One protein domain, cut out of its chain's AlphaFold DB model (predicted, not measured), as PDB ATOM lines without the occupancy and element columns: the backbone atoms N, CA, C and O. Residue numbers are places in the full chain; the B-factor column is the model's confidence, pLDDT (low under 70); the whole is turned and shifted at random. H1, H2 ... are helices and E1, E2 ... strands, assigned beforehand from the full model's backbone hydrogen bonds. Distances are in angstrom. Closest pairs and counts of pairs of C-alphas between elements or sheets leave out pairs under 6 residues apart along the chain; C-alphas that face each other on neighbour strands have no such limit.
ATOM      1  N   LEU A  86      51.292  11.833  45.818       96.00
ATOM      2  CA  LEU A  86      49.980  12.367  46.161       96.00
ATOM      3  C   LEU A  86      48.863  11.365  45.851       96.00
ATOM      4  O   LEU A  86      47.955  11.165  46.654       96.00
ATOM      5  N   ALA A  87      48.904  10.768  44.662       95.88
ATOM      6  CA  ALA A  87      47.898   9.824  44.200       95.88
ATOM      7  C   ALA A  87      48.483   8.879  43.152       95.88
ATOM      8  O   ALA A  87      49.457   9.195  42.472       95.88
ATOM      9  N   MET A  88      47.860   7.718  42.991       94.31
ATOM     10  CA  MET A  88      48.272   6.726  42.003       94.31
ATOM     11  C   MET A  88      47.064   5.982  41.448       94.31
ATOM     12  O   MET A  88      46.055   5.790  42.133       94.31
ATOM     13  N   HIS A  89      47.173   5.536  40.203       92.81
ATOM     14  CA  HIS A  89      46.200   4.658  39.576       92.81
ATOM     15  C   HIS A  89      46.881   3.748  38.559       92.81
ATOM     16  O   HIS A  89      47.788   4.172  37.853       92.81
ATOM     17  N   GLY A  90      46.422   2.506  38.465       89.81
ATOM     18  CA  GLY A  90      46.906   1.530  37.496       89.81
ATOM     19  C   GLY A  90      45.770   0.618  37.062       89.81
ATOM     20  O   GLY A  90      44.903   0.288  37.879       89.81
ATOM     21  N   ILE A  91      45.771   0.260  35.781       86.56
ATOM     22  CA  ILE A  91      44.822  -0.658  35.155       86.56
ATOM     23  C   ILE A  91      45.615  -1.656  34.303       86.56
ATOM     24  O   ILE A  91      46.333  -1.254  33.381       86.56
ATOM     25  N   TYR A  92      45.401  -2.944  34.567       83.38
ATOM     26  CA  TYR A  92      45.977  -4.053  33.808       83.38
ATOM     27  C   TYR A  92      45.691  -3.962  32.315       83.38
ATOM     28  O   TYR A  92      44.546  -3.772  31.894       83.38
ATOM     29  N   HIS A  93      46.754  -4.069  31.512       83.50
ATOM     30  CA  HIS A  93      46.752  -3.913  30.054       83.50
ATOM     31  C   HIS A  93      46.286  -2.555  29.508       83.50
ATOM     32  O   HIS A  93      45.859  -2.445  28.349       83.50
ATOM     33  N   PHE A  94      46.330  -1.511  30.333       86.94
ATOM     34  CA  PHE A  94      46.001  -0.154  29.907       86.94
ATOM     35  C   PHE A  94      47.111   0.832  30.252       86.94
ATOM     36  O   PHE A  94      47.508   1.611  29.385       86.94
ATOM     37  N   GLY A  95      47.628   0.790  31.479       90.56
ATOM     38  CA  GLY A  95      48.677   1.702  31.912       90.56
ATOM     39  C   GLY A  95      48.572   2.109  33.373       90.56
ATOM     40  O   GLY A  95      47.747   1.601  34.138       90.56
ATOM     41  N   TRP A  96      49.411   3.061  33.755       93.12
ATOM     42  CA  TRP A  96      49.482   3.594  35.109       93.12
ATOM     43  C   TRP A  96      49.779   5.089  35.100       93.12
ATOM     44  O   TRP A  96      50.299   5.635  34.130       93.12
ATOM     45  N   VAL A  97      49.443   5.750  36.204       95.12
ATOM     46  CA  VAL A  97      49.720   7.163  36.461       95.12
ATOM     47  C   VAL A  97      50.060   7.362  37.936       95.12
ATOM     48  O   VAL A  97      49.346   6.882  38.821       95.12
ATOM     49  N   LEU A  98      51.150   8.081  38.196       95.69
ATOM     50  CA  LEU A  98      51.541   8.578  39.511       95.69
ATOM     51  C   LEU A  98      51.489  10.100  39.496       95.69
ATOM     52  O   LEU A  98      52.039  10.739  38.601       95.69
ATOM     53  N   VAL A  99      50.861  10.665  40.518       97.19
ATOM     54  CA  VAL A  99      50.811  12.101  40.776       97.19
ATOM     55  C   VAL A  99      51.658  12.379  42.007       97.19
ATOM     56  O   VAL A  99      51.426  11.780  43.058       97.19
ATOM     57  N   TYR A 100      52.622  13.279  41.885       97.12
ATOM     58  CA  TYR A 100      53.512  13.693  42.963       97.12
ATOM     59  C   TYR A 100      52.997  14.958  43.655       97.12
ATOM     60  O   TYR A 100      52.234  15.740  43.086       97.12
ATOM     61  N   GLU A 101      53.427  15.171  44.898       96.56
ATOM     62  CA  GLU A 101      53.062  16.347  45.700       96.56
ATOM     63  C   GLU A 101      53.513  17.676  45.076       96.56
ATOM     64  O   GLU A 101      52.894  18.708  45.323       96.56
ATOM     65  N   ASP A 102      54.555  17.649  44.240       95.62
ATOM     66  CA  ASP A 102      55.076  18.809  43.507       95.62
ATOM     67  C   ASP A 102      54.361  19.076  42.169       95.62
ATOM     68  O   ASP A 102      54.777  19.940  41.397       95.62
ATOM     69  N   GLY A 103      53.285  18.336  41.887       97.38
ATOM     70  CA  GLY A 103      52.474  18.487  40.684       97.38
ATOM     71  C   GLY A 103      52.956  17.698  39.478       97.38
ATOM     72  O   GLY A 103      52.259  17.700  38.465       97.38
ATOM     73  N   ARG A 104      54.092  16.996  39.550       97.56
ATOM     74  CA  ARG A 104      54.493  16.099  38.461       97.56
ATOM     75  C   ARG A 104      53.513  14.944  38.325       97.56
ATOM     76  O   ARG A 104      53.079  14.347  39.309       97.56
ATOM     77  N   VAL A 105      53.204  14.606  37.086       97.31
ATOM     78  CA  VAL A 105      52.407  13.451  36.696       97.31
ATOM     79  C   VAL A 105      53.269  12.616  35.778       97.31
ATOM     80  O   VAL A 105      53.613  13.063  34.688       97.31
ATOM     81  N   ILE A 106      53.623  11.418  36.229       96.25
ATOM     82  CA  ILE A 106      54.333  10.439  35.411       96.25
ATOM     83  C   ILE A 106      53.345   9.340  35.059       96.25
ATOM     84  O   ILE A 106      52.693   8.783  35.945       96.25
ATOM     85  N   GLN A 107      53.216   9.033  33.775       95.00
ATOM     86  CA  GLN A 107      52.251   8.060  33.282       95.00
ATOM     87  C   GLN A 107      52.821   7.210  32.155       95.00
ATOM     88  O   GLN A 107      53.656   7.669  31.385       95.00
ATOM     89  N   MET A 108      52.307   5.997  32.013       92.31
ATOM     90  CA  MET A 108      52.604   5.107  30.895       92.31
ATOM     91  C   MET A 108      51.288   4.554  30.363       92.31
ATOM     92  O   MET A 108      50.507   3.993  31.132       92.31
ATOM     93  N   VAL A 109      51.054   4.684  29.057       88.19
ATOM     94  CA  VAL A 109      49.914   4.064  28.364       88.19
ATOM     95  C   VAL A 109      50.430   2.857  27.583       88.19
ATOM     96  O   VAL A 109      51.222   3.005  26.655       88.19
ATOM     97  N   GLU A 110      49.974   1.660  27.949       83.06
ATOM     98  CA  GLU A 110      50.421   0.399  27.340       83.06
ATOM     99  C   GLU A 110      49.905   0.254  25.902       83.06
ATOM    100  O   GLU A 110      50.634  -0.165  25.005       83.06
ATOM    101  N   ARG A 111      48.658   0.676  25.647       72.75
ATOM    102  CA  ARG A 111      48.090   0.765  24.292       72.75
ATOM    103  C   ARG A 111      48.621   2.009  23.572       72.75
ATOM    104  O   ARG A 111      47.884   2.965  23.352       72.75
ATOM    105  N   GLY A 112      49.904   2.006  23.240       69.06
ATOM    106  CA  GLY A 112      50.590   3.126  22.606       69.06
ATOM    107  C   GLY A 112      52.052   2.799  22.327       69.06
ATOM    108  O   GLY A 112      52.375   1.703  21.882       69.06
ATOM    109  N   THR A 113      52.937   3.755  22.598       73.00
ATOM    110  CA  THR A 113      54.392   3.602  22.452       73.00
ATOM    111  C   THR A 113      55.038   2.816  23.598       73.00
ATOM    112  O   THR A 113      56.227   2.512  23.514       73.00
ATOM    113  N   GLY A 114      54.297   2.539  24.681       80.56
ATOM    114  CA  GLY A 114      54.864   2.046  25.942       80.56
ATOM    115  C   GLY A 114      55.793   3.062  26.616       80.56
ATOM    116  O   GLY A 114      56.556   2.705  27.504       80.56
ATOM    117  N   GLN A 115      55.759   4.320  26.167       89.56
ATOM    118  CA  GLN A 115      56.621   5.374  26.672       89.56
ATOM    119  C   GLN A 115      56.045   5.954  27.962       89.56
ATOM    120  O   GLN A 115      54.853   6.261  28.063       89.56
ATOM    121  N   VAL A 116      56.919   6.112  28.941       92.69
ATOM    122  CA  VAL A 116      56.704   6.857  30.167       92.69
ATOM    123  C   VAL A 116      56.790   8.342  29.833       92.69
ATOM    124  O   VAL A 116      57.782   8.826  29.288       92.69
ATOM    125  N   MET A 117      55.726   9.060  30.155       95.12
ATOM    126  CA  MET A 117      55.543  10.474  29.872       95.12
ATOM    127  C   MET A 117      55.444  11.252  31.182       95.12
ATOM    128  O   MET A 117      54.857  10.765  32.149       95.12
ATOM    129  N   GLU A 118      55.969  12.470  31.196       96.69
ATOM    130  CA  GLU A 118      55.846  13.442  32.277       96.69
ATOM    131  C   GLU A 118      55.014  14.650  31.825       96.69
ATOM    132  O   GLU A 118      55.104  15.107  30.684       96.69
ATOM    133  N   ARG A 119      54.199  15.179  32.738       97.50
ATOM    134  CA  ARG A 119      53.492  16.459  32.601       97.50
ATOM    135  C   ARG A 119      53.264  17.074  33.979       97.50
ATOM    136  O   ARG A 119      53.222  16.344  34.965       97.50
ATOM    137  N   ARG A 120      53.065  18.388  34.080       98.00
ATOM    138  CA  ARG A 120      52.778  19.060  35.358       98.00
ATOM    139  C   ARG A 120      51.336  19.523  35.497       98.00
ATOM    140  O   ARG A 120      50.754  20.103  34.581       98.00
ATOM    141  N   LEU A 121      50.783  19.311  36.686       98.31
ATOM    142  CA  LEU A 121      49.548  19.931  37.154       98.31
ATOM    143  C   LEU A 121      49.804  21.374  37.595       98.31
ATOM    144  O   LEU A 121      50.885  21.711  38.079       98.31
ATOM    145  N   THR A 122      48.782  22.220  37.489       98.25
ATOM    146  CA  THR A 122      48.771  23.507  38.202       98.25
ATOM    147  C   THR A 122      48.556  23.279  39.707       98.25
ATOM    148  O   THR A 122      48.100  22.200  40.105       98.25
ATOM    149  N   PRO A 123      48.758  24.297  40.567       98.00
ATOM    150  CA  PRO A 123      48.334  24.220  41.966       98.00
ATOM    151  C   PRO A 123      46.852  23.839  42.133       98.00
ATOM    152  O   PRO A 123      46.520  23.015  42.980       98.00
ATOM    153  N   ALA A 124      45.961  24.364  41.285       98.31
ATOM    154  CA  ALA A 124      44.545  23.999  41.308       98.31
ATOM    155  C   ALA A 124      44.326  22.531  40.902       98.31
ATOM    156  O   ALA A 124      43.532  21.830  41.529       98.31
ATOM    157  N   GLY A 125      45.063  22.037  39.902       98.31
ATOM    158  CA  GLY A 125      45.059  20.629  39.499       98.31
ATOM    159  C   GLY A 125      45.482  19.689  40.632       98.31
ATOM    160  O   GLY A 125      44.813  18.684  40.875       98.31
ATOM    161  N   ILE A 126      46.528  20.053  41.381       98.50
ATOM    162  CA  ILE A 126      46.984  19.316  42.570       98.50
ATOM    163  C   ILE A 126      45.866  19.229  43.615       98.50
ATOM    164  O   ILE A 126      45.548  18.132  44.078       98.50
ATOM    165  N   GLU A 127      45.226  20.352  43.962       98.31
ATOM    166  CA  GLU A 127      44.126  20.351  44.939       98.31
ATOM    167  C   GLU A 127      42.920  19.531  44.464       98.31
ATOM    168  O   GLU A 127      42.266  18.856  45.262       98.31
ATOM    169  N   ARG A 128      42.622  19.535  43.159       98.44
ATOM    170  CA  ARG A 128      41.545  18.714  42.584       98.44
ATOM    171  C   ARG A 128      41.835  17.220  42.718       98.44
ATOM    172  O   ARG A 128      40.922  16.465  43.047       98.44
ATOM    173  N   VAL A 129      43.080  16.790  42.504       98.25
ATOM    174  CA  VAL A 129      43.479  15.392  42.737       98.25
ATOM    175  C   VAL A 129      43.425  15.062  44.227       98.25
ATOM    176  O   VAL A 129      42.823  14.060  44.607       98.25
ATOM    177  N   ARG A 130      43.972  15.932  45.086       98.12
ATOM    178  CA  ARG A 130      43.998  15.738  46.545       98.12
ATOM    179  C   ARG A 130      42.600  15.627  47.155       98.12
ATOM    180  O   ARG A 130      42.370  14.785  48.015       98.12
ATOM    181  N   SER A 131      41.669  16.466  46.707       98.06
ATOM    182  CA  SER A 131      40.269  16.461  47.158       98.06
ATOM    183  C   SER A 131      39.422  15.345  46.535       98.06
ATOM    184  O   SER A 131      38.277  15.156  46.939       98.06
ATOM    185  N   GLY A 132      39.951  14.618  45.545       97.81
ATOM    186  CA  GLY A 132      39.215  13.599  44.795       97.81
ATOM    187  C   GLY A 132      38.248  14.154  43.743       97.81
ATOM    188  O   GLY A 132      37.560  13.373  43.086       97.81
ATOM    189  N   ALA A 133      38.207  15.475  43.535       98.00
ATOM    190  CA  ALA A 133      37.429  16.099  42.464       98.00
ATOM    191  C   ALA A 133      37.903  15.661  41.064       98.00
ATOM    192  O   ALA A 133      37.106  15.608  40.129       98.00
ATOM    193  N   VAL A 134      39.189  15.318  40.927       98.31
ATOM    194  CA  VAL A 134      39.753  14.632  39.758       98.31
ATOM    195  C   VAL A 134      40.380  13.325  40.224       98.31
ATOM    196  O   VAL A 134      41.381  13.310  40.935       98.31
ATOM    197  N   HIS A 135      39.802  12.200  39.809       97.94
ATOM    198  CA  HIS A 135      40.383  10.889  40.075       97.94
ATOM    199  C   HIS A 135      41.670  10.704  39.240       97.94
ATOM    200  O   HIS A 135      41.634  10.994  38.044       97.94
ATOM    201  N   PRO A 136      42.783  10.167  39.785       96.94
ATOM    202  CA  PRO A 136      44.053  10.030  39.056       96.94
ATOM    203  C   PRO A 136      43.914   9.265  37.733       96.94
ATOM    204  O   PRO A 136      44.474   9.670  36.723       96.94
ATOM    205  N   GLY A 137      43.080   8.221  37.684       95.50
ATOM    206  CA  GLY A 137      42.795   7.492  36.441       95.50
ATOM    207  C   GLY A 137      42.171   8.336  35.321       95.50
ATOM    208  O   GLY A 137      42.286   7.969  34.155       95.50
ATOM    209  N   ALA A 138      41.541   9.474  35.630       96.94
ATOM    210  CA  ALA A 138      41.030  10.391  34.612       96.94
ATOM    211  C   ALA A 138      42.164  11.083  33.838       96.94
ATOM    212  O   ALA A 138      41.993  11.344  32.654       96.94
ATOM    213  N   LEU A 139      43.329  11.299  34.464       96.44
ATOM    214  CA  LEU A 139      44.488  11.956  33.840       96.44
ATOM    215  C   LEU A 139      45.076  11.152  32.667       96.44
ATOM    216  O   LEU A 139      45.665  11.736  31.766       96.44
ATOM    217  N   ILE A 140      44.881   9.829  32.672       92.94
ATOM    218  CA  ILE A 140      45.341   8.913  31.619       92.94
ATOM    219  C   ILE A 140      44.210   8.444  30.685       92.94
ATOM    220  O   ILE A 140      44.465   8.082  29.541       92.94
ATOM    221  N   SER A 141      42.957   8.413  31.152       92.62
ATOM    222  CA  SER A 141      41.839   7.812  30.399       92.62
ATOM    223  C   SER A 141      40.884   8.808  29.743       92.62
ATOM    224  O   SER A 141      40.142   8.416  28.842       92.62
ATOM    225  N   GLN A 142      40.864  10.068  30.185       93.88
ATOM    226  CA  GLN A 142      39.966  11.091  29.651       93.88
ATOM    227  C   GLN A 142      40.716  12.032  28.702       93.88
ATOM    228  O   GLN A 142      41.889  12.328  28.936       93.88
ATOM    229  N   PRO A 143      40.056  12.540  27.647       94.31
ATOM    230  CA  PRO A 143      40.624  13.620  26.854       94.31
ATOM    231  C   PRO A 143      40.787  14.878  27.718       94.31
ATOM    232  O   PRO A 143      39.996  15.120  28.629       94.31
ATOM    233  N   GLU A 144      41.767  15.722  27.394       93.81
ATOM    234  CA  GLU A 144      42.045  16.948  28.159       93.81
ATOM    235  C   GLU A 144      40.835  17.878  28.265       93.81
ATOM    236  O   GLU A 144      40.615  18.485  29.307       93.81
ATOM    237  N   SER A 145      40.000  17.931  27.224       95.25
ATOM    238  CA  SER A 145      38.768  18.727  27.203       95.25
ATOM    239  C   SER A 145      37.702  18.271  28.204       95.25
ATOM    240  O   SER A 145      36.761  19.017  28.463       95.25
ATOM    241  N   ALA A 146      37.821  17.060  28.757       96.94
ATOM    242  CA  ALA A 146      36.945  16.560  29.814       96.94
ATOM    243  C   ALA A 146      37.451  16.914  31.225       96.94
ATOM    244  O   ALA A 146      36.723  16.717  32.199       96.94
ATOM    245  N   LEU A 147      38.678  17.427  31.349       97.56
ATOM    246  CA  LEU A 147      39.234  17.925  32.602       97.56
ATOM    247  C   LEU A 147      38.972  19.438  32.725       97.56
ATOM    248  O   LEU A 147      38.832  20.129  31.715       97.56
ATOM    249  N   PRO A 148      38.912  19.992  33.950       97.69
ATOM    250  CA  PRO A 148      38.888  21.440  34.142       97.69
ATOM    251  C   PRO A 148      40.051  22.128  33.412       97.69
ATOM    252  O   PRO A 148      41.181  21.639  33.454       97.69
ATOM    253  N   ALA A 149      39.787  23.270  32.772       96.94
ATOM    254  CA  ALA A 149      40.765  23.964  31.925       96.94
ATOM    255  C   ALA A 149      42.053  24.376  32.667       96.94
ATOM    256  O   ALA A 149      43.098  24.538  32.050       96.94
ATOM    257  N   ASP A 150      41.985  24.516  33.992       97.19
ATOM    258  CA  ASP A 150      43.097  24.854  34.879       97.19
ATOM    259  C   ASP A 150      43.827  23.622  35.442       97.19
ATOM    260  O   ASP A 150      44.591  23.759  36.390       97.19
ATOM    261  N   THR A 151      43.598  22.411  34.921       98.19
ATOM    262  CA  THR A 151      44.202  21.181  35.475       98.19
ATOM    263  C   THR A 151      45.708  21.114  35.220       98.19
ATOM    264  O   THR A 151      46.476  20.822  36.138       98.19
ATOM    265  N   TRP A 152      46.135  21.395  33.988       98.12
ATOM    266  CA  TRP A 152      47.513  21.215  33.532       98.12
ATOM    267  C   TRP A 152      48.271  22.540  33.486       98.12
ATOM    268  O   TRP A 152      47.763  23.529  32.964       98.12
ATOM    269  N   ALA A 153      49.487  22.549  34.030       97.50
ATOM    270  CA  ALA A 153      50.423  23.657  33.877       97.50
ATOM    271  C   ALA A 153      51.119  23.599  32.511       97.50
ATOM    272  O   ALA A 153      51.285  24.629  31.862       97.50
ATOM    273  N   ASP A 154      51.461  22.392  32.057       96.69
ATOM    274  CA  ASP A 154      52.080  22.181  30.750       96.69
ATOM    275  C   ASP A 154      51.013  21.885  29.689       96.69
ATOM    276  O   ASP A 154      50.055  21.143  29.930       96.69
ATOM    277  N   SER A 155      51.190  22.406  28.476       93.94
ATOM    278  CA  SER A 155      50.252  22.196  27.364       93.94
ATOM    279  C   SER A 155      50.332  20.800  26.739       93.94
ATOM    280  O   SER A 155      49.408  20.399  26.042       93.94
ATOM    281  N   ALA A 156      51.419  20.064  26.966       95.12
ATOM    282  CA  ALA A 156      51.625  18.721  26.440       95.12
ATOM    283  C   ALA A 156      52.450  17.881  27.417       95.12
ATOM    284  O   ALA A 156      53.233  18.418  28.201       95.12
ATOM    285  N   ALA A 157      52.279  16.561  27.356       94.94
ATOM    286  CA  ALA A 157      53.180  15.634  28.027       94.94
ATOM    287  C   ALA A 157      54.456  15.442  27.194       94.94
ATOM    288  O   ALA A 157      54.396  15.387  25.965       94.94
ATOM    289  N   VAL A 158      55.592  15.292  27.867       95.38
ATOM    290  CA  VAL A 158      56.902  15.035  27.255       95.38
ATOM    291  C   VAL A 158      57.435  13.672  27.698       95.38
ATOM    292  O   VAL A 158      57.013  13.175  28.740       95.38
ATOM    293  N   PRO A 159      58.338  13.030  26.941       94.69
ATOM    294  CA  PRO A 159      59.014  11.825  27.409       94.69
ATOM    295  C   PRO A 159      59.695  12.040  28.762       94.69
ATOM    296  O   PRO A 159      60.407  13.028  28.951       94.69
ATOM    297  N   TYR A 160      59.497  11.113  29.697       94.25
ATOM    298  CA  TYR A 160      60.165  11.160  30.994       94.25
ATOM    299  C   TYR A 160      61.668  10.898  30.831       94.25
ATOM    300  O   TYR A 160      62.084   9.964  30.147       94.25
TER     301      TYR A 160
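This is residues 86 to 160 of the 277 residues of an uncharacterized protein of Arthrobacter cupressi (UniProt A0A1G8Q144). One twisted sheet of four antiparallel strands, E1 to E4, makes a wall with two short helices, H1 and H2, over one face and no named element over the other. H2 lies over E2, while H1 is set over one end of the sheet; after H2 a long unnamed stretch, residues 142 to 160, loops round and comes back to E4, where residues 158 to 159 pair with residues 117 to 118. The printed part has 75 residues, with four named strands followed by two named helices, and the sheet's order is E1 - E2 - E3 - E4. The class is mixed, helices and strands, with 37 residues, under half, in named elements. The whole is compact, with a radius of gyration of the C-alphas of 11.2 A, and rounded, spanning 29 by 23 by 22 A.

E1, residues 86 to 91, begins at C-alpha 86 (49.980, 12.367, 46.161) and is 17.8 A long. E2, residues 95 to 100, measures 17.0 A, E3, residues 104 to 109, 16.4 A, and E4, residues 116 to 120, 13.8 A. H1, residues 123 to 130, begins at C-alpha 123 (48.334, 24.220, 41.966) and is 10.6 A long. H2, residues 136 to 141, is 9.2 A long and ends at C-alpha 141 (41.839, 7.812, 30.399).

The four strands form a meander, each strand the antiparallel neighbour of the one before, with E1 and E4 as edge strands. In the hairpin E1 and E2, at 179 degrees, N 89 and O 97 are 2.9 A apart, within hydrogen-bond range. In the hairpin E2 and E3, at 177 degrees, N 98 and O 106 are 2.8 A apart; in the hairpin E3 and E4, at 147 degrees, N 105 and O 119 are 2.7 A apart. E1 and E4 are apart. H1 and H2 lie on the same face, which gives two layers, helices on one face of a sheet. H2 has a height over the sheet of 7.4 A and runs slantwise to the strands, at 39 degrees to E2 on the local plane; its closest C-alphas to E2 are those of Ile 140 and Val 97, 6.8 A. H1, at a height of 9.1 A, runs only just across the strands, at 62 degrees to E2 on the local plane. H1 and H2 are close but not clearly touching, the closest C-alphas being those of Val 129 and Pro 136, 6.5 A, and their lines are about perpendicular at 77 degrees. Every O i to N i+4 pair is within hydrogen-bond range in H1; in H2 it is 1 of 2.

The two C-alphas farthest apart are those of Thr 113 and Ser 131, 31.2 A. The printed part has no cut. The link E3 to E4 is short; the other links between named elements are tight. The mean pLDDT of the printed part is 94.0, with residue 112 under 70.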